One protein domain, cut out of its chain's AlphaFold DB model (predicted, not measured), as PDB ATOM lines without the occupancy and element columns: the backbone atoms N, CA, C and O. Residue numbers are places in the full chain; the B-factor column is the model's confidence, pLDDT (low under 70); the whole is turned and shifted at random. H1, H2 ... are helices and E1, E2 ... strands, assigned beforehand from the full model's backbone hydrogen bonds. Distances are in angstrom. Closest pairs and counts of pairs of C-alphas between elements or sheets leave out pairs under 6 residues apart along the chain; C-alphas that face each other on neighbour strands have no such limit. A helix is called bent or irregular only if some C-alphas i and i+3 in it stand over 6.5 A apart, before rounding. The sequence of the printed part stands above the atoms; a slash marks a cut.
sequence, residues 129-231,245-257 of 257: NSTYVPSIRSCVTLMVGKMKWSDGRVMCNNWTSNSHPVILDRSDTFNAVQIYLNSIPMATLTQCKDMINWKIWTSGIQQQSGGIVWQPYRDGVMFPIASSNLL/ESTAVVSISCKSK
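AT A GLANCE: This is residues 129 to 231 and 245 to 257 of the 257 residues of an uncharacterized protein of Helobdella robusta (UniProt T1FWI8). What is the main picture? A twisted antiparallel sheet of four strands, in the order E1, E2, E6, E3, makes the core, with helix H1 on one face and the longer helix H2 on the opposite face. A small separate hairpin, E4 and E5, lies away from that sheet, with long loops before and after it. What is it built of? The printed part has 116 residues, with four named helices and six named strands in the order E1, E2, H1, E3, H2, H3, E4, E5, H4, E6; the class is mixed, helices and strands, though under half of the residues are in named elements. How is the whole shaped? It is compact and rounded, with a radius of gyration of the C-alphas of 13.8 A and spans of 37 by 35 by 29 A.

IN THESE COORDINATES: Where are the strands? E2, residues 138 to 145, measures 22.1 A from first to last C-alpha, and E6, residues 250 to 256, 18.1 A, ending with C-alpha 256 at (2.049, 43.623, 89.516). E1 is residues 131 to 133, beginning with C-alpha 131 at (4.081, 53.838, 88.002); E3 is 163 to 165, E4 204 to 206 and E5 212 to 214. Where are the helices? H1, residues 149 to 157, measures 12.3 A and H2, residues 171 to 182, 16.5 A. H3 is residues 186 to 189 and H4 228 to 231; H4 is neither bent nor irregular, but only just: C-alphas 228 and 231 are 6.4 A apart.

HOW THE PARTS SIT: How is the sheet paired? N 250 and O 145 of E6 and E2 are 2.9 A apart, N 255 and O 164 of E6 and E3 2.9 A, and N 131 and O 140 of the hairpin E1 and E2 2.8 A, each within hydrogen-bond range. What is on it? H1, height 4.7 A over the sheet, and H2, height 6.4 A, lie on opposite faces, giving three layers, helices on both faces of a sheet. The closest C-alphas of H1 and E6 are those of Cys 156 and Cys 254, 5.5 A; those of H2 and E1 are Val 133 and Ala 176, 6.8 A. E2, H1 and E3 form a split strand-helix-strand unit, two strands running the same way with E6 between them, its crossover right-handed. What of the rest? H3 only grazes the sheet with residues 188 to 189; the hairpin E4 and E5, with N 205 and O 213 2.8 A apart, is apart from the sheet's strands. H2 and H4 are close but not clearly touching, with the C-alphas of Ser 171 and Leu 230 7.4 A apart. Are the helix backbones in order? In H1 and H2 every O i to N i+4 pair is within hydrogen-bond range; H3 and H4 are too short for such a pair.

THE WHOLE: How far does it reach? The two C-alphas farthest apart are those of Ala 187 and Ser 209, 39.2 A. Where is it cut or loosely linked? Residues 232 to 244 are not printed, and C-alphas 231 and 245 are 23.2 A apart; the links H3 to E4 and E5 to H4 are long. Where is confidence low? Residues 191 to 198, 218, 220 to 231 and 245 to 257 are under 70 in pLDDT; the mean of the printed part is 73.3.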
ATOM      1  N   ASN A 129       5.257  51.711  80.923       81.69
ATOM      2  CA  ASN A 129       3.963  52.394  81.074       81.69
ATOM      3  C   ASN A 129       3.253  52.134  82.411       81.69
ATOM      4  O   ASN A 129       2.025  52.153  82.489       81.69
ATOM      5  N   SER A 130       4.012  51.914  83.483       84.44
ATOM      6  CA  SER A 130       3.457  51.843  84.832       84.44
ATOM      7  C   SER A 130       4.246  52.659  85.841       84.44
ATOM      8  O   SER A 130       5.409  53.003  85.633       84.44
ATOM      9  N   THR A 131       3.578  52.979  86.940       84.31
ATOM     10  CA  THR A 131       4.081  53.838  88.002       84.31
ATOM     11  C   THR A 131       4.186  53.033  89.281       84.31
ATOM     12  O   THR A 131       3.205  52.442  89.728       84.31
ATOM     13  N   TYR A 132       5.362  53.038  89.907       83.38
ATOM     14  CA  TYR A 132       5.507  52.492  91.250       83.38
ATOM     15  C   TYR A 132       4.768  53.384  92.247       83.38
ATOM     16  O   TYR A 132       5.086  54.570  92.363       83.38
ATOM     17  N   VAL A 133       3.820  52.816  92.991       80.88
ATOM     18  CA  VAL A 133       3.055  53.531  94.015       80.88
ATOM     19  C   VAL A 133       3.524  53.072  95.402       80.88
ATOM     20  O   VAL A 133       3.170  51.972  95.833       80.88
ATOM     21  N   PRO A 134       4.325  53.880  96.132       76.25
ATOM     22  CA  PRO A 134       4.994  53.427  97.355       76.25
ATOM     23  C   PRO A 134       4.057  52.988  98.483       76.25
ATOM     24  O   PRO A 134       4.391  52.059  99.212       76.25
ATOM     25  N   SER A 135       2.892  53.626  98.622       74.75
ATOM     26  CA  SER A 135       1.921  53.328  99.685       74.75
ATOM     27  C   SER A 135       1.304  51.933  99.572       74.75
ATOM     28  O   SER A 135       0.954  51.351 100.591       74.75
ATOM     29  N   ILE A 136       1.221  51.379  98.359       77.94
ATOM     30  CA  ILE A 136       0.713  50.019  98.101       77.94
ATOM     31  C   ILE A 136       1.782  49.058  97.586       77.94
ATOM     32  O   ILE A 136       1.472  47.899  97.315       77.94
ATOM     33  N   ARG A 137       3.021  49.553  97.460       77.56
ATOM     34  CA  ARG A 137       4.225  48.811  97.061       77.56
ATOM     35  C   ARG A 137       4.030  47.977  95.817       77.56
ATOM     36  O   ARG A 137       4.340  46.794  95.788       77.56
ATOM     37  N   SER A 138       3.455  48.595  94.803       82.81
ATOM     38  CA  SER A 138       3.230  47.906  93.550       82.81
ATOM     39  C   SER A 138       3.235  48.876  92.401       82.81
ATOM     40  O   SER A 138       3.017  50.081  92.555       82.81
ATOM     41  N   CYS A 139       3.476  48.312  91.234       84.44
ATOM     42  CA  CYS A 139       3.336  49.010  89.979       84.44
ATOM     43  C   CYS A 139       1.864  49.077  89.610       84.44
ATOM     44  O   CYS A 139       1.176  48.058  89.646       84.44
ATOM     45  N   VAL A 140       1.415  50.276  89.264       87.19
ATOM     46  CA  VAL A 140       0.064  50.567  88.803       87.19
ATOM     47  C   VAL A 140       0.143  51.136  87.396       87.19
ATOM     48  O   VAL A 140       0.958  52.011  87.115       87.19
ATOM     49  N   THR A 141      -0.718  50.661  86.507       88.56
ATOM     50  CA  THR A 141      -0.919  51.249  85.179       88.56
ATOM     51  C   THR A 141      -2.389  51.557  84.962       88.56
ATOM     52  O   THR A 141      -3.232  50.903  85.556       88.56
ATOM     53  N   LEU A 142      -2.689  52.529  84.113       87.06
ATOM     54  CA  LEU A 142      -4.021  52.837  83.627       87.06
ATOM     55  C   LEU A 142      -4.143  52.209  82.235       87.06
ATOM     56  O   LEU A 142      -3.576  52.717  81.271       87.06
ATOM     57  N   MET A 143      -4.892  51.117  82.118       84.25
ATOM     58  CA  MET A 143      -5.318  50.621  80.806       84.25
ATOM     59  C   MET A 143      -6.536  51.409  80.358       84.25
ATOM     60  O   MET A 143      -7.520  51.329  81.072       84.25
ATOM     61  N   VAL A 144      -6.488  52.137  79.238       81.69
ATOM     62  CA  VAL A 144      -7.627  52.919  78.721       81.69
ATOM     63  C   VAL A 144      -8.320  52.170  77.586       81.69
ATOM     64  O   VAL A 144      -7.677  51.705  76.648       81.69
ATOM     65  N   GLY A 145      -9.647  52.074  77.643       78.00
ATOM     66  CA  GLY A 145     -10.450  51.559  76.536       78.00
ATOM     67  C   GLY A 145     -11.923  51.390  76.893       78.00
ATOM     68  O   GLY A 145     -12.314  51.463  78.059       78.00
ATOM     69  N   LYS A 146     -12.761  51.150  75.881       78.88
ATOM     70  CA  LYS A 146     -14.140  50.687  76.084       78.88
ATOM     71  C   LYS A 146     -14.130  49.167  76.168       78.88
ATOM     72  O   LYS A 146     -13.869  48.510  75.167       78.88
ATOM     73  N   MET A 147     -14.406  48.612  77.344       78.00
ATOM     74  CA  MET A 147     -14.398  47.163  77.547       78.00
ATOM     75  C   MET A 147     -15.386  46.736  78.630       78.00
ATOM     76  O   MET A 147     -15.701  47.497  79.550       78.00
ATOM     77  N   LYS A 148     -15.866  45.493  78.538       85.31
ATOM     78  CA  LYS A 148     -16.621  44.874  79.629       85.31
ATOM     79  C   LYS A 148     -15.681  44.607  80.800       85.31
ATOM     80  O   LYS A 148     -14.475  44.437  80.612       85.31
ATOM     81  N   TRP A 149     -16.241  44.501  82.001       82.75
ATOM     82  CA  TRP A 149     -15.470  44.165  83.200       82.75
ATOM     83  C   TRP A 149     -14.642  42.877  83.019       82.75
ATOM     84  O   TRP A 149     -13.455  42.845  83.345       82.75
ATOM     85  N   SER A 150     -15.236  41.838  82.418       85.56
ATOM     86  CA  SER A 150     -14.568  40.557  82.149       85.56
ATOM     87  C   SER A 150     -13.341  40.704  81.253       85.56
ATOM     88  O   SER A 150     -12.289  40.145  81.564       85.56
ATOM     89  N   ASP A 151     -13.476  41.465  80.169       86.31
ATOM     90  CA  ASP A 151     -12.424  41.678  79.172       86.31
ATOM     91  C   ASP A 151     -11.293  42.498  79.779       86.31
ATOM     92  O   ASP A 151     -10.118  42.190  79.593       86.31
ATOM     93  N   GLY A 152     -11.657  43.483  80.598       84.81
ATOM     94  CA  GLY A 152     -10.695  44.242  81.364       84.81
ATOM     95  C   GLY A 152      -9.894  43.379  82.331       84.81
ATOM     96  O   GLY A 152      -8.663  43.407  82.342       84.81
ATOM     97  N   ARG A 153     -10.566  42.538  83.116       84.88
ATOM     98  CA  ARG A 153      -9.879  41.596  84.004       84.88
ATOM     99  C   ARG A 153      -8.935  40.670  83.234       84.88
ATOM    100  O   ARG A 153      -7.808  40.440  83.668       84.88
ATOM    101  N   VAL A 154      -9.384  40.135  82.101       87.56
ATOM    102  CA  VAL A 154      -8.581  39.303  81.188       87.56
ATOM    103  C   VAL A 154      -7.345  40.065  80.708       87.56
ATOM    104  O   VAL A 154      -6.258  39.486  80.724       87.56
ATOM    105  N   MET A 155      -7.503  41.338  80.341       87.00
ATOM    106  CA  MET A 155      -6.430  42.220  79.886       87.00
ATOM    107  C   MET A 155      -5.401  42.489  80.989       87.00
ATOM    108  O   MET A 155      -4.214  42.277  80.753       87.00
ATOM    109  N   CYS A 156      -5.827  42.848  82.209       87.06
ATOM    110  CA  CYS A 156      -4.889  43.004  83.324       87.06
ATOM    111  C   CYS A 156      -4.152  41.710  83.633       87.06
ATOM    112  O   CYS A 156      -2.945  41.750  83.813       87.06
ATOM    113  N   ASN A 157      -4.837  40.567  83.669       85.81
ATOM    114  CA  ASN A 157      -4.189  39.284  83.958       85.81
ATOM    115  C   ASN A 157      -3.174  38.855  82.883       85.81
ATOM    116  O   ASN A 157      -2.337  38.001  83.148       85.81
ATOM    117  N   ASN A 158      -3.232  39.451  81.689       88.25
ATOM    118  CA  ASN A 158      -2.314  39.178  80.585       88.25
ATOM    119  C   ASN A 158      -1.193  40.221  80.430       88.25
ATOM    120  O   ASN A 158      -0.354  40.065  79.548       88.25
ATOM    121  N   TRP A 159      -1.185  41.294  81.224       84.12
ATOM    122  CA  TRP A 159      -0.228  42.391  81.054       84.12
ATOM    123  C   TRP A 159       1.196  42.009  81.463       84.12
ATOM    124  O   TRP A 159       2.130  42.172  80.681       84.12
ATOM    125  N   THR A 160       1.360  41.473  82.668       82.00
ATOM    126  CA  THR A 160       2.592  40.856  83.161       82.00
ATOM    127  C   THR A 160       2.262  39.568  83.903       82.00
ATOM    128  O   THR A 160       1.109  39.296  84.225       82.00
ATOM    129  N   SER A 161       3.273  38.748  84.200       73.56
ATOM    130  CA  SER A 161       3.073  37.401  84.751       73.56
ATOM    131  C   SER A 161       2.407  37.339  86.136       73.56
ATOM    132  O   SER A 161       2.214  36.244  86.638       73.56
ATOM    133  N   ASN A 162       2.056  38.466  86.764       79.31
ATOM    134  CA  ASN A 162       1.377  38.521  88.066       79.31
ATOM    135  C   ASN A 162       0.477  39.756  88.219       79.31
ATOM    136  O   ASN A 162       0.239  40.213  89.340       79.31
ATOM    137  N   SER A 163       0.033  40.352  87.115       85.56
ATOM    138  CA  SER A 163      -0.828  41.526  87.172       85.56
ATOM    139  C   SER A 163      -2.292  41.147  87.347       85.56
ATOM    140  O   SER A 163      -2.739  40.133  86.830       85.56
ATOM    141  N   HIS A 164      -3.056  41.972  88.057       88.31
ATOM    142  CA  HIS A 164      -4.501  41.801  88.214       88.31
ATOM    143  C   HIS A 164      -5.192  43.154  88.432       88.31
ATOM    144  O   HIS A 164      -4.520  44.102  88.846       88.31
ATOM    145  N   PRO A 165      -6.516  43.276  88.209       88.88
ATOM    146  CA  PRO A 165      -7.245  44.495  88.544       88.88
ATOM    147  C   PRO A 165      -7.107  44.851  90.026       88.88
ATOM    148  O   PRO A 165      -7.118  43.967  90.886       88.88
ATOM    149  N   VAL A 166      -6.996  46.142  90.332       86.12
ATOM    150  CA  VAL A 166      -6.762  46.620  91.698       86.12
ATOM    151  C   VAL A 166      -7.872  46.185  92.645       86.12
ATOM    152  O   VAL A 166      -9.050  46.146  92.282       86.12
ATOM    153  N   ILE A 167      -7.480  45.843  93.865       86.38
ATOM    154  CA  ILE A 167      -8.367  45.507  94.977       86.38
ATOM    155  C   ILE A 167      -8.421  46.753  95.862       86.38
ATOM    156  O   ILE A 167      -7.370  47.250  96.252       86.38
ATOM    157  N   LEU A 168      -9.613  47.291  96.130       85.06
ATOM    158  CA  LEU A 168      -9.801  48.485  96.972       85.06
ATOM    159  C   LEU A 168     -10.421  48.096  98.319       85.06
ATOM    160  O   LEU A 168     -11.419  48.658  98.755       85.06
ATOM    161  N   ASP A 169      -9.847  47.082  98.956       81.38
ATOM    162  CA  ASP A 169     -10.286  46.538 100.244       81.38
ATOM    163  C   ASP A 169      -9.744  47.321 101.449       81.38
ATOM    164  O   ASP A 169     -10.179  47.105 102.582       81.38
ATOM    165  N   ARG A 170      -8.802  48.241 101.209       81.88
ATOM    166  CA  ARG A 170      -8.138  49.059 102.225       81.88
ATOM    167  C   ARG A 170      -8.101  50.536 101.833       81.88
ATOM    168  O   ARG A 170      -7.969  50.888 100.660       81.88
ATOM    169  N   SER A 171      -8.162  51.410 102.840       82.25
ATOM    170  CA  SER A 171      -8.155  52.870 102.664       82.25
ATOM    171  C   SER A 171      -6.841  53.402 102.084       82.25
ATOM    172  O   SER A 171      -6.855  54.315 101.263       82.25
ATOM    173  N   ASP A 172      -5.706  52.806 102.450       80.12
ATOM    174  CA  ASP A 172      -4.399  53.131 101.870       80.12
ATOM    175  C   ASP A 172      -4.367  52.876 100.360       80.12
ATOM    176  O   ASP A 172      -3.855  53.701  99.605       80.12
ATOM    177  N   THR A 173      -4.974  51.776  99.916       80.44
ATOM    178  CA  THR A 173      -5.022  51.384  98.510       80.44
ATOM    179  C   THR A 173      -5.963  52.263  97.712       80.44
ATOM    180  O   THR A 173      -5.609  52.706  96.619       80.44
ATOM    181  N   PHE A 174      -7.110  52.608  98.291       83.88
ATOM    182  CA  PHE A 174      -8.009  53.603  97.724       83.88
ATOM    183  C   PHE A 174      -7.312  54.959  97.524       83.88
ATOM    184  O   PHE A 174      -7.252  55.464  96.401       83.88
ATOM    185  N   ASN A 175      -6.696  55.503  98.579       84.88
ATOM    186  CA  ASN A 175      -5.995  56.789  98.522       84.88
ATOM    187  C   ASN A 175      -4.843  56.765  97.507       84.88
ATOM    188  O   ASN A 175      -4.647  57.715  96.751       84.88
ATOM    189  N   ALA A 176      -4.092  55.663  97.460       82.75
ATOM    190  CA  ALA A 176      -3.003  55.461  96.514       82.75
ATOM    191  C   ALA A 176      -3.480  55.506  95.056       82.75
ATOM    192  O   ALA A 176      -2.855  56.166  94.223       82.75
ATOM    193  N   VAL A 177      -4.595  54.835  94.754       82.62
ATOM    194  CA  VAL A 177      -5.206  54.856  93.422       82.62
ATOM    195  C   VAL A 177      -5.707  56.255  93.086       82.62
ATOM    196  O   VAL A 177      -5.436  56.727  91.991       82.62
ATOM    197  N   GLN A 178      -6.353  56.959  94.014       84.19
ATOM    198  CA  GLN A 178      -6.826  58.324  93.767       84.19
ATOM    199  C   GLN A 178      -5.674  59.290  93.450       84.19
ATOM    200  O   GLN A 178      -5.743  60.034  92.472       84.19
ATOM    201  N   ILE A 179      -4.584  59.241  94.224       84.88
ATOM    202  CA  ILE A 179      -3.372  60.032  93.958       84.88
ATOM    203  C   ILE A 179      -2.795  59.683  92.584       84.88
ATOM    204  O   ILE A 179      -2.442  60.582  91.820       84.88
ATOM    205  N   TYR A 180      -2.717  58.389  92.256       84.69
ATOM    206  CA  TYR A 180      -2.248  57.938  90.952       84.69
ATOM    207  C   TYR A 180      -3.114  58.503  89.822       84.69
ATOM    208  O   TYR A 180      -2.568  59.134  88.922       84.69
ATOM    209  N   LEU A 181      -4.439  58.356  89.889       84.00
ATOM    210  CA  LEU A 181      -5.360  58.841  88.858       84.00
ATOM    211  C   LEU A 181      -5.271  60.363  88.674       84.00
ATOM    212  O   LEU A 181      -5.216  60.831  87.541       84.00
ATOM    213  N   ASN A 182      -5.146  61.124  89.764       85.19
ATOM    214  CA  ASN A 182      -4.960  62.579  89.719       85.19
ATOM    215  C   ASN A 182      -3.611  63.005  89.112       85.19
ATOM    216  O   ASN A 182      -3.463  64.147  88.682       85.19
ATOM    217  N   SER A 183      -2.617  62.112  89.090       85.00
ATOM    218  CA  SER A 183      -1.299  62.385  88.501       85.00
ATOM    219  C   SER A 183      -1.235  62.142  86.989       85.00
ATOM    220  O   SER A 183      -0.239  62.489  86.353       85.00
ATOM    221  N   ILE A 184      -2.269  61.528  86.407       81.44
ATOM    222  CA  ILE A 184      -2.290  61.166  84.990       81.44
ATOM    223  C   ILE A 184      -2.545  62.422  84.149       81.44
ATOM    224  O   ILE A 184      -3.515  63.138  84.402       81.44
ATOM    225  N   PRO A 185      -1.720  62.704  83.122       85.12
ATOM    226  CA  PRO A 185      -1.951  63.847  82.249       85.12
ATOM    227  C   PRO A 185      -3.326  63.770  81.585       85.12
ATOM    228  O   PRO A 185      -3.669  62.730  81.019       85.12
ATOM    229  N   MET A 186      -4.058  64.889  81.561       80.19
ATOM    230  CA  MET A 186      -5.383  64.997  80.926       80.19
ATOM    231  C   MET A 186      -5.402  64.490  79.479       80.19
ATOM    232  O   MET A 186      -6.382  63.885  79.060       80.19
ATOM    233  N   ALA A 187      -4.304  64.655  78.728       83.31
ATOM    234  CA  ALA A 187      -4.164  64.126  77.369       83.31
ATOM    235  C   ALA A 187      -4.408  62.606  77.294       83.31
ATOM    236  O   ALA A 187      -5.087  62.137  76.386       83.31
ATOM    237  N   THR A 188      -3.943  61.850  78.294       76.38
ATOM    238  CA  THR A 188      -4.155  60.394  78.417       76.38
ATOM    239  C   THR A 188      -5.636  60.053  78.593       76.38
ATOM    240  O   THR A 188      -6.097  59.005  78.154       76.38
ATOM    241  N   LEU A 189      -6.391  60.962  79.215       74.50
ATOM    242  CA  LEU A 189      -7.816  60.814  79.490       74.50
ATOM    243  C   LEU A 189      -8.695  61.319  78.337       74.50
ATOM    244  O   LEU A 189      -9.897  61.116  78.372       74.50
ATOM    245  N   THR A 190      -8.151  61.935  77.284       74.00
ATOM    246  CA  THR A 190      -8.977  62.402  76.146       74.00
ATOM    247  C   THR A 190      -9.597  61.256  75.344       74.00
ATOM    248  O   THR A 190     -10.640  61.424  74.714       74.00
ATOM    249  N   GLN A 191      -9.004  60.061  75.418       67.19
ATOM    250  CA  GLN A 191      -9.582  58.829  74.872       67.19
ATOM    251  C   GLN A 191     -10.865  58.417  75.621       67.19
ATOM    252  O   GLN A 191     -11.679  57.632  75.124       67.19
ATOM    253  N   CYS A 192     -11.078  58.999  76.800       66.00
ATOM    254  CA  CYS A 192     -12.271  58.881  77.602       66.00
ATOM    255  C   CYS A 192     -13.281  59.943  77.166       66.00
ATOM    256  O   CYS A 192     -13.246  61.070  77.650       66.00
ATOM    257  N   LYS A 193     -14.183  59.589  76.235       55.78
ATOM    258  CA  LYS A 193     -15.147  60.530  75.625       55.78
ATOM    259  C   LYS A 193     -16.026  61.306  76.628       55.78
ATOM    260  O   LYS A 193     -16.538  62.353  76.253       55.78
ATOM    261  N   ASP A 194     -16.114  60.863  77.885       62.25
ATOM    262  CA  ASP A 194     -16.954  61.447  78.936       62.25
ATOM    263  C   ASP A 194     -16.122  61.806  80.189       62.25
ATOM    264  O   ASP A 194     -16.251  61.185  81.243       62.25
ATOM    265  N   MET A 195     -15.236  62.808  80.088       57.41
ATOM    266  CA  MET A 195     -14.303  63.185  81.174       57.41
ATOM    267  C   MET A 195     -14.984  63.563  82.500       57.41
ATOM    268  O   MET A 195     -14.367  63.457  83.556       57.41
ATOM    269  N   ILE A 196     -16.246  63.998  82.464       63.44
ATOM    270  CA  ILE A 196     -16.977  64.459  83.653       63.44
ATOM    271  C   ILE A 196     -17.483  63.274  84.496       63.44
ATOM    272  O   ILE A 196     -17.578  63.396  85.711       63.44
ATOM    273  N   ASN A 197     -17.743  62.114  83.877       67.12
ATOM    274  CA  ASN A 197     -18.385  60.958  84.522       67.12
ATOM    275  C   ASN A 197     -17.692  59.629  84.183       67.12
ATOM    276  O   ASN A 197     -18.343  58.592  84.023       67.12
ATOM    277  N   TRP A 198     -16.370  59.647  84.035       69.56
ATOM    278  CA  TRP A 198     -15.632  58.425  83.752       69.56
ATOM    279  C   TRP A 198     -15.666  57.476  84.957       69.56
ATOM    280  O   TRP A 198     -15.586  57.881  86.118       69.56
ATOM    281  N   LYS A 199     -15.803  56.185  84.659       78.25
ATOM    282  CA  LYS A 199     -15.764  55.102  85.642       78.25
ATOM    283  C   LYS A 199     -14.460  54.325  85.473       78.25
ATOM    284  O   LYS A 199     -13.767  54.448  84.466       78.25
ATOM    285  N   ILE A 200     -14.098  53.541  86.480       78.50
ATOM    286  CA  ILE A 200     -12.933  52.655  86.427       78.50
ATOM    287  C   ILE A 200     -13.376  51.246  86.791       78.50
ATOM    288  O   ILE A 200     -14.176  51.079  87.714       78.50
ATOM    289  N   TRP A 201     -12.859  50.231  86.095       84.94
ATOM    290  CA  TRP A 201     -13.045  48.862  86.563       84.94
ATOM    291  C   TRP A 201     -11.978  48.544  87.608       84.94
ATOM    292  O   TRP A 201     -10.791  48.835  87.453       84.94
ATOM    293  N   THR A 202     -12.419  47.905  88.681       86.81
ATOM    294  CA  THR A 202     -11.563  47.324  89.715       86.81
ATOM    295  C   THR A 202     -11.811  45.817  89.743       86.81
ATOM    296  O   THR A 202     -12.579  45.285  88.939       86.81
ATOM    297  N   SER A 203     -11.181  45.093  90.662       87.88
ATOM    298  CA  SER A 203     -11.485  43.669  90.856       87.88
ATOM    299  C   SER A 203     -12.839  43.411  91.535       87.88
ATOM    300  O   SER A 203     -13.200  42.251  91.701       87.88
ATOM    301  N   GLY A 204     -13.579  44.448  91.946       84.19
ATOM    302  CA  GLY A 204     -14.822  44.309  92.702       84.19
ATOM    303  C   GLY A 204     -16.029  44.006  91.818       84.19
ATOM    304  O   GLY A 204     -16.210  44.630  90.774       84.19
ATOM    305  N   ILE A 205     -16.875  43.080  92.266       83.06
ATOM    306  CA  ILE A 205     -18.165  42.737  91.659       83.06
ATOM    307  C   ILE A 205     -19.246  42.846  92.725       83.06
ATOM    308  O   ILE A 205     -19.075  42.339  93.832       83.06
ATOM    309  N   GLN A 206     -20.373  43.466  92.388       81.44
ATOM    310  CA  GLN A 206     -21.544  43.476  93.254       81.44
ATOM    311  C   GLN A 206     -22.277  42.128  93.172       81.44
ATOM    312  O   GLN A 206     -22.659  41.676  92.094       81.44
ATOM    313  N   GLN A 207     -22.474  41.481  94.316       82.12
ATOM    314  CA  GLN A 207     -23.310  40.295  94.452       82.12
ATOM    315  C   GLN A 207     -24.792  40.675  94.518       82.12
ATOM    316  O   GLN A 207     -25.148  41.765  94.963       82.12
ATOM    317  N   GLN A 208     -25.668  39.735  94.152       82.25
ATOM    318  CA  GLN A 208     -27.125  39.900  94.258       82.25
ATOM    319  C   GLN A 208     -27.591  40.208  95.691       82.25
ATOM    320  O   GLN A 208     -28.578  40.907  95.879       82.25
ATOM    321  N   SER A 209     -26.853  39.738  96.700       85.31
ATOM    322  CA  SER A 209     -27.083  40.017  98.124       85.31
ATOM    323  C   SER A 209     -26.673  41.431  98.564       85.31
ATOM    324  O   SER A 209     -26.806  41.763  99.738       85.31
ATOM    325  N   GLY A 210     -26.146  42.263  97.659       82.19
ATOM    326  CA  GLY A 210     -25.720  43.638  97.936       82.19
ATOM    327  C   GLY A 210     -24.271  43.792  98.417       82.19
ATOM    328  O   GLY A 210     -23.795  44.921  98.533       82.19
ATOM    329  N   GLY A 211     -23.542  42.696  98.654       82.19
ATOM    330  CA  GLY A 211     -22.114  42.726  99.002       82.19
ATOM    331  C   GLY A 211     -21.202  42.939  97.788       82.19
ATOM    332  O   GLY A 211     -21.577  42.618  96.666       82.19
ATOM    333  N   ILE A 212     -19.984  43.451  97.998       79.38
ATOM    334  CA  ILE A 212     -18.930  43.441  96.969       79.38
ATOM    335  C   ILE A 212     -18.033  42.223  97.203       79.38
ATOM    336  O   ILE A 212     -17.686  41.908  98.336       79.38
ATOM    337  N   VAL A 213     -17.630  41.535  96.142       84.06
ATOM    338  CA  VAL A 213     -16.602  40.493  96.208       84.06
ATOM    339  C   VAL A 213     -15.479  40.817  95.241       84.06
ATOM    340  O   VAL A 213     -15.719  41.261  94.121       84.06
ATOM    341  N   TRP A 214     -14.241  40.608  95.686       83.25
ATOM    342  CA  TRP A 214     -13.051  40.867  94.886       83.25
ATOM    343  C   TRP A 214     -12.664  39.616  94.098       83.25
ATOM    344  O   TRP A 214     -12.355  38.582  94.690       83.25
ATOM    345  N   GLN A 215     -12.652  39.719  92.769       84.12
ATOM    346  CA  GLN A 215     -12.302  38.638  91.844       84.12
ATOM    347  C   GLN A 215     -11.168  39.068  90.888       84.12
ATOM    348  O   GLN A 215     -11.391  39.279  89.690       84.12
ATOM    349  N   PRO A 216      -9.931  39.228  91.395       79.25
ATOM    350  CA  PRO A 216      -8.796  39.695  90.594       79.25
ATOM    351  C   PRO A 216      -8.375  38.698  89.497       79.25
ATOM    352  O   PRO A 216      -7.973  39.113  88.408       79.25
ATOM    353  N   TYR A 217      -8.525  37.391  89.730       81.44
ATOM    354  CA  TYR A 217      -8.056  36.334  88.827       81.44
ATOM    355  C   TYR A 217      -9.203  35.655  88.060       81.44
ATOM    356  O   TYR A 217     -10.386  35.848  88.356       81.44
ATOM    357  N   ARG A 218      -8.853  34.906  87.004       69.00
ATOM    358  CA  ARG A 218      -9.815  34.251  86.091       69.00
ATOM    359  C   ARG A 218     -10.461  32.996  86.669       69.00
ATOM    360  O   ARG A 218     -11.565  32.655  86.264       69.00
ATOM    361  N   ASP A 219      -9.769  32.339  87.582       72.81
ATOM    362  CA  ASP A 219     -10.110  31.050  88.191       72.81
ATOM    363  C   ASP A 219     -11.304  31.104  89.153       72.81
ATOM    364  O   ASP A 219     -11.741  30.069  89.645       72.81
ATOM    365  N   GLY A 220     -11.864  32.288  89.410       60.72
ATOM    366  CA  GLY A 220     -12.970  32.404  90.356       60.72
ATOM    367  C   GLY A 220     -12.525  32.549  91.801       60.72
ATOM    368  O   GLY A 220     -13.389  32.539  92.671       60.72
ATOM    369  N   VAL A 221     -11.227  32.732  92.074       55.44
ATOM    370  CA  VAL A 221     -10.763  33.010  93.436       55.44
ATOM    371  C   VAL A 221     -11.381  34.322  93.915       55.44
ATOM    372  O   VAL A 221     -11.129  35.399  93.366       55.44
ATOM    373  N   MET A 222     -12.229  34.194  94.933       57.84
ATOM    374  CA  MET A 222     -12.937  35.282  95.592       57.84
ATOM    375  C   MET A 222     -12.240  35.613  96.907       57.84
ATOM    376  O   MET A 222     -11.958  34.716  97.702       57.84
ATOM    377  N   PHE A 223     -12.000  36.899  97.156       47.62
ATOM    378  CA  PHE A 223     -11.499  37.376  98.444       47.62
ATOM    379  C   PHE A 223     -12.638  38.065  99.212       47.62
ATOM    380  O   PHE A 223     -13.281  38.963  98.653       47.62
ATOM    381  N   PRO A 224     -12.923  37.659 100.467       51.47
ATOM    382  CA  PRO A 224     -13.942  38.308 101.287       51.47
ATOM    383  C   PRO A 224     -13.519  39.737 101.663       51.47
ATOM    384  O   PRO A 224     -12.332  40.037 101.785       51.47
ATOM    385  N   ILE A 225     -14.495  40.627 101.869       53.53
ATOM    386  CA  ILE A 225     -14.235  41.984 102.363       53.53
ATOM    387  C   ILE A 225     -13.834  41.921 103.842       53.53
ATOM    388  O   ILE A 225     -14.578  41.391 104.661       53.53
ATOM    389  N   ALA A 226     -12.700  42.531 104.196       48.06
ATOM    390  CA  ALA A 226     -12.249  42.626 105.584       48.06
ATOM    391  C   ALA A 226     -12.894  43.781 106.389       48.06
ATOM    392  O   ALA A 226     -12.751  43.810 107.607       48.06
ATOM    393  N   SER A 227     -13.598  44.743 105.766       48.59
ATOM    394  CA  SER A 227     -14.305  45.811 106.502       48.59
ATOM    395  C   SER A 227     -15.451  46.492 105.727       48.59
ATOM    396  O   SER A 227     -15.338  46.782 104.540       48.59
ATOM    397  N   SER A 228     -16.556  46.794 106.416       48.03
ATOM    398  CA  SER A 228     -17.798  47.377 105.868       48.03
ATOM    399  C   SER A 228     -17.731  48.874 105.516       48.03
ATOM    400  O   SER A 228     -18.657  49.398 104.903       48.03
ATOM    401  N   ASN A 229     -16.658  49.583 105.877       47.97
ATOM    402  CA  ASN A 229     -16.642  51.055 105.882       47.97
ATOM    403  C   ASN A 229     -16.244  51.714 104.543       47.97
ATOM    404  O   ASN A 229     -16.313  52.934 104.428       47.97
ATOM    405  N   LEU A 230     -15.849  50.942 103.523       48.81
ATOM    406  CA  LEU A 230     -15.430  51.463 102.205       48.81
ATOM    407  C   LEU A 230     -16.541  51.447 101.137       48.81
ATOM    408  O   LEU A 230     -16.371  52.026 100.064       48.81
ATOM    409  N   LEU A 231     -17.687  50.812 101.410       49.38
ATOM    410  CA  LEU A 231     -18.742  50.576 100.411       49.38
ATOM    411  C   LEU A 231     -19.480  51.844  99.951       49.38
ATOM    412  O   LEU A 231     -19.940  51.894  98.810       49.38
ATOM    413  N   GLU A 245     -24.961  49.380  77.840       31.98
ATOM    414  CA  GLU A 245     -24.870  50.824  78.024       31.98
ATOM    415  C   GLU A 245     -23.454  51.275  77.692       31.98
ATOM    416  O   GLU A 245     -22.482  51.093  78.425       31.98
ATOM    417  N   SER A 246     -23.354  51.836  76.494       32.22
ATOM    418  CA  SER A 246     -22.223  52.583  75.987       32.22
ATOM    419  C   SER A 246     -21.934  53.791  76.877       32.22
ATOM    420  O   SER A 246     -22.392  54.892  76.601       32.22
ATOM    421  N   THR A 247     -21.112  53.603  77.902       29.08
ATOM    422  CA  THR A 247     -20.350  54.686  78.529       29.08
ATOM    423  C   THR A 247     -18.879  54.308  78.505       29.08
ATOM    424  O   THR A 247     -18.471  53.221  78.912       29.08
ATOM    425  N   ALA A 248     -18.079  55.184  77.897       28.84
ATOM    426  CA  ALA A 248     -16.631  55.103  77.958       28.84
ATOM    427  C   ALA A 248     -16.272  55.321  79.438       28.84
ATOM    428  O   ALA A 248     -16.696  56.294  80.041       28.84
ATOM    429  N   VAL A 249     -15.594  54.411  80.117       31.66
ATOM    430  CA  VAL A 249     -14.151  54.226  80.042       31.66
ATOM    431  C   VAL A 249     -13.800  53.223  81.094       31.66
ATOM    432  O   VAL A 249     -14.414  53.169  82.151       31.66
ATOM    433  N   VAL A 250     -12.795  52.432  80.797       40.16
ATOM    434  CA  VAL A 250     -12.225  51.538  81.765       40.16
ATOM    435  C   VAL A 250     -10.795  51.954  81.887       40.16
ATOM    436  O   VAL A 250     -10.061  51.811  80.923       40.16
ATOM    437  N   SER A 251     -10.462  52.481  83.055       39.53
ATOM    438  CA  SER A 251      -9.154  52.317  83.656       39.53
ATOM    439  C   SER A 251      -9.114  50.979  84.350       39.53
ATOM    440  O   SER A 251     -10.026  50.702  85.131       39.53
ATOM    441  N   ILE A 252      -8.046  50.211  84.180       49.03
ATOM    442  CA  ILE A 252      -7.741  49.146  85.132       49.03
ATOM    443  C   ILE A 252      -6.375  49.406  85.704       49.03
ATOM    444  O   ILE A 252      -5.379  49.303  84.995       49.03
ATOM    445  N   SER A 253      -6.366  49.734  86.994       48.25
ATOM    446  CA  SER A 253      -5.161  49.715  87.804       48.25
ATOM    447  C   SER A 253      -4.709  48.265  87.891       48.25
ATOM    448  O   SER A 253      -5.280  47.482  88.647       48.25
ATOM    449  N   CYS A 254      -3.767  47.867  87.039       53.03
ATOM    450  CA  CYS A 254      -3.179  46.546  87.163       53.03
ATOM    451  C   CYS A 254      -2.069  46.602  88.209       53.03
ATOM    452  O   CYS A 254      -1.146  47.402  88.073       53.03
ATOM    453  N   LYS A 255      -2.154  45.747  89.228       46.12
ATOM    454  CA  LYS A 255      -1.145  45.610  90.282       46.12
ATOM    455  C   LYS A 255      -0.224  44.444  89.936       46.12
ATOM    456  O   LYS A 255      -0.686  43.310  89.963       46.12
ATOM    457  N   SER A 256       1.041  44.699  89.591       47.75
ATOM    458  CA  SER A 256       2.049  43.623  89.516       47.75
ATOM    459  C   SER A 256       2.560  43.316  90.920       47.75
ATOM    460  O   SER A 256       2.889  44.251  91.650       47.75
ATOM    461  N   LYS A 257       2.610  42.027  91.270       48.03
ATOM    462  CA  LYS A 257       3.317  41.529  92.459       48.03
ATOM    463  C   LYS A 257       4.834  41.569  92.303       48.03
ATOM    464  O   LYS A 257       5.352  41.588  91.154       48.03
TER     465      LYS A 257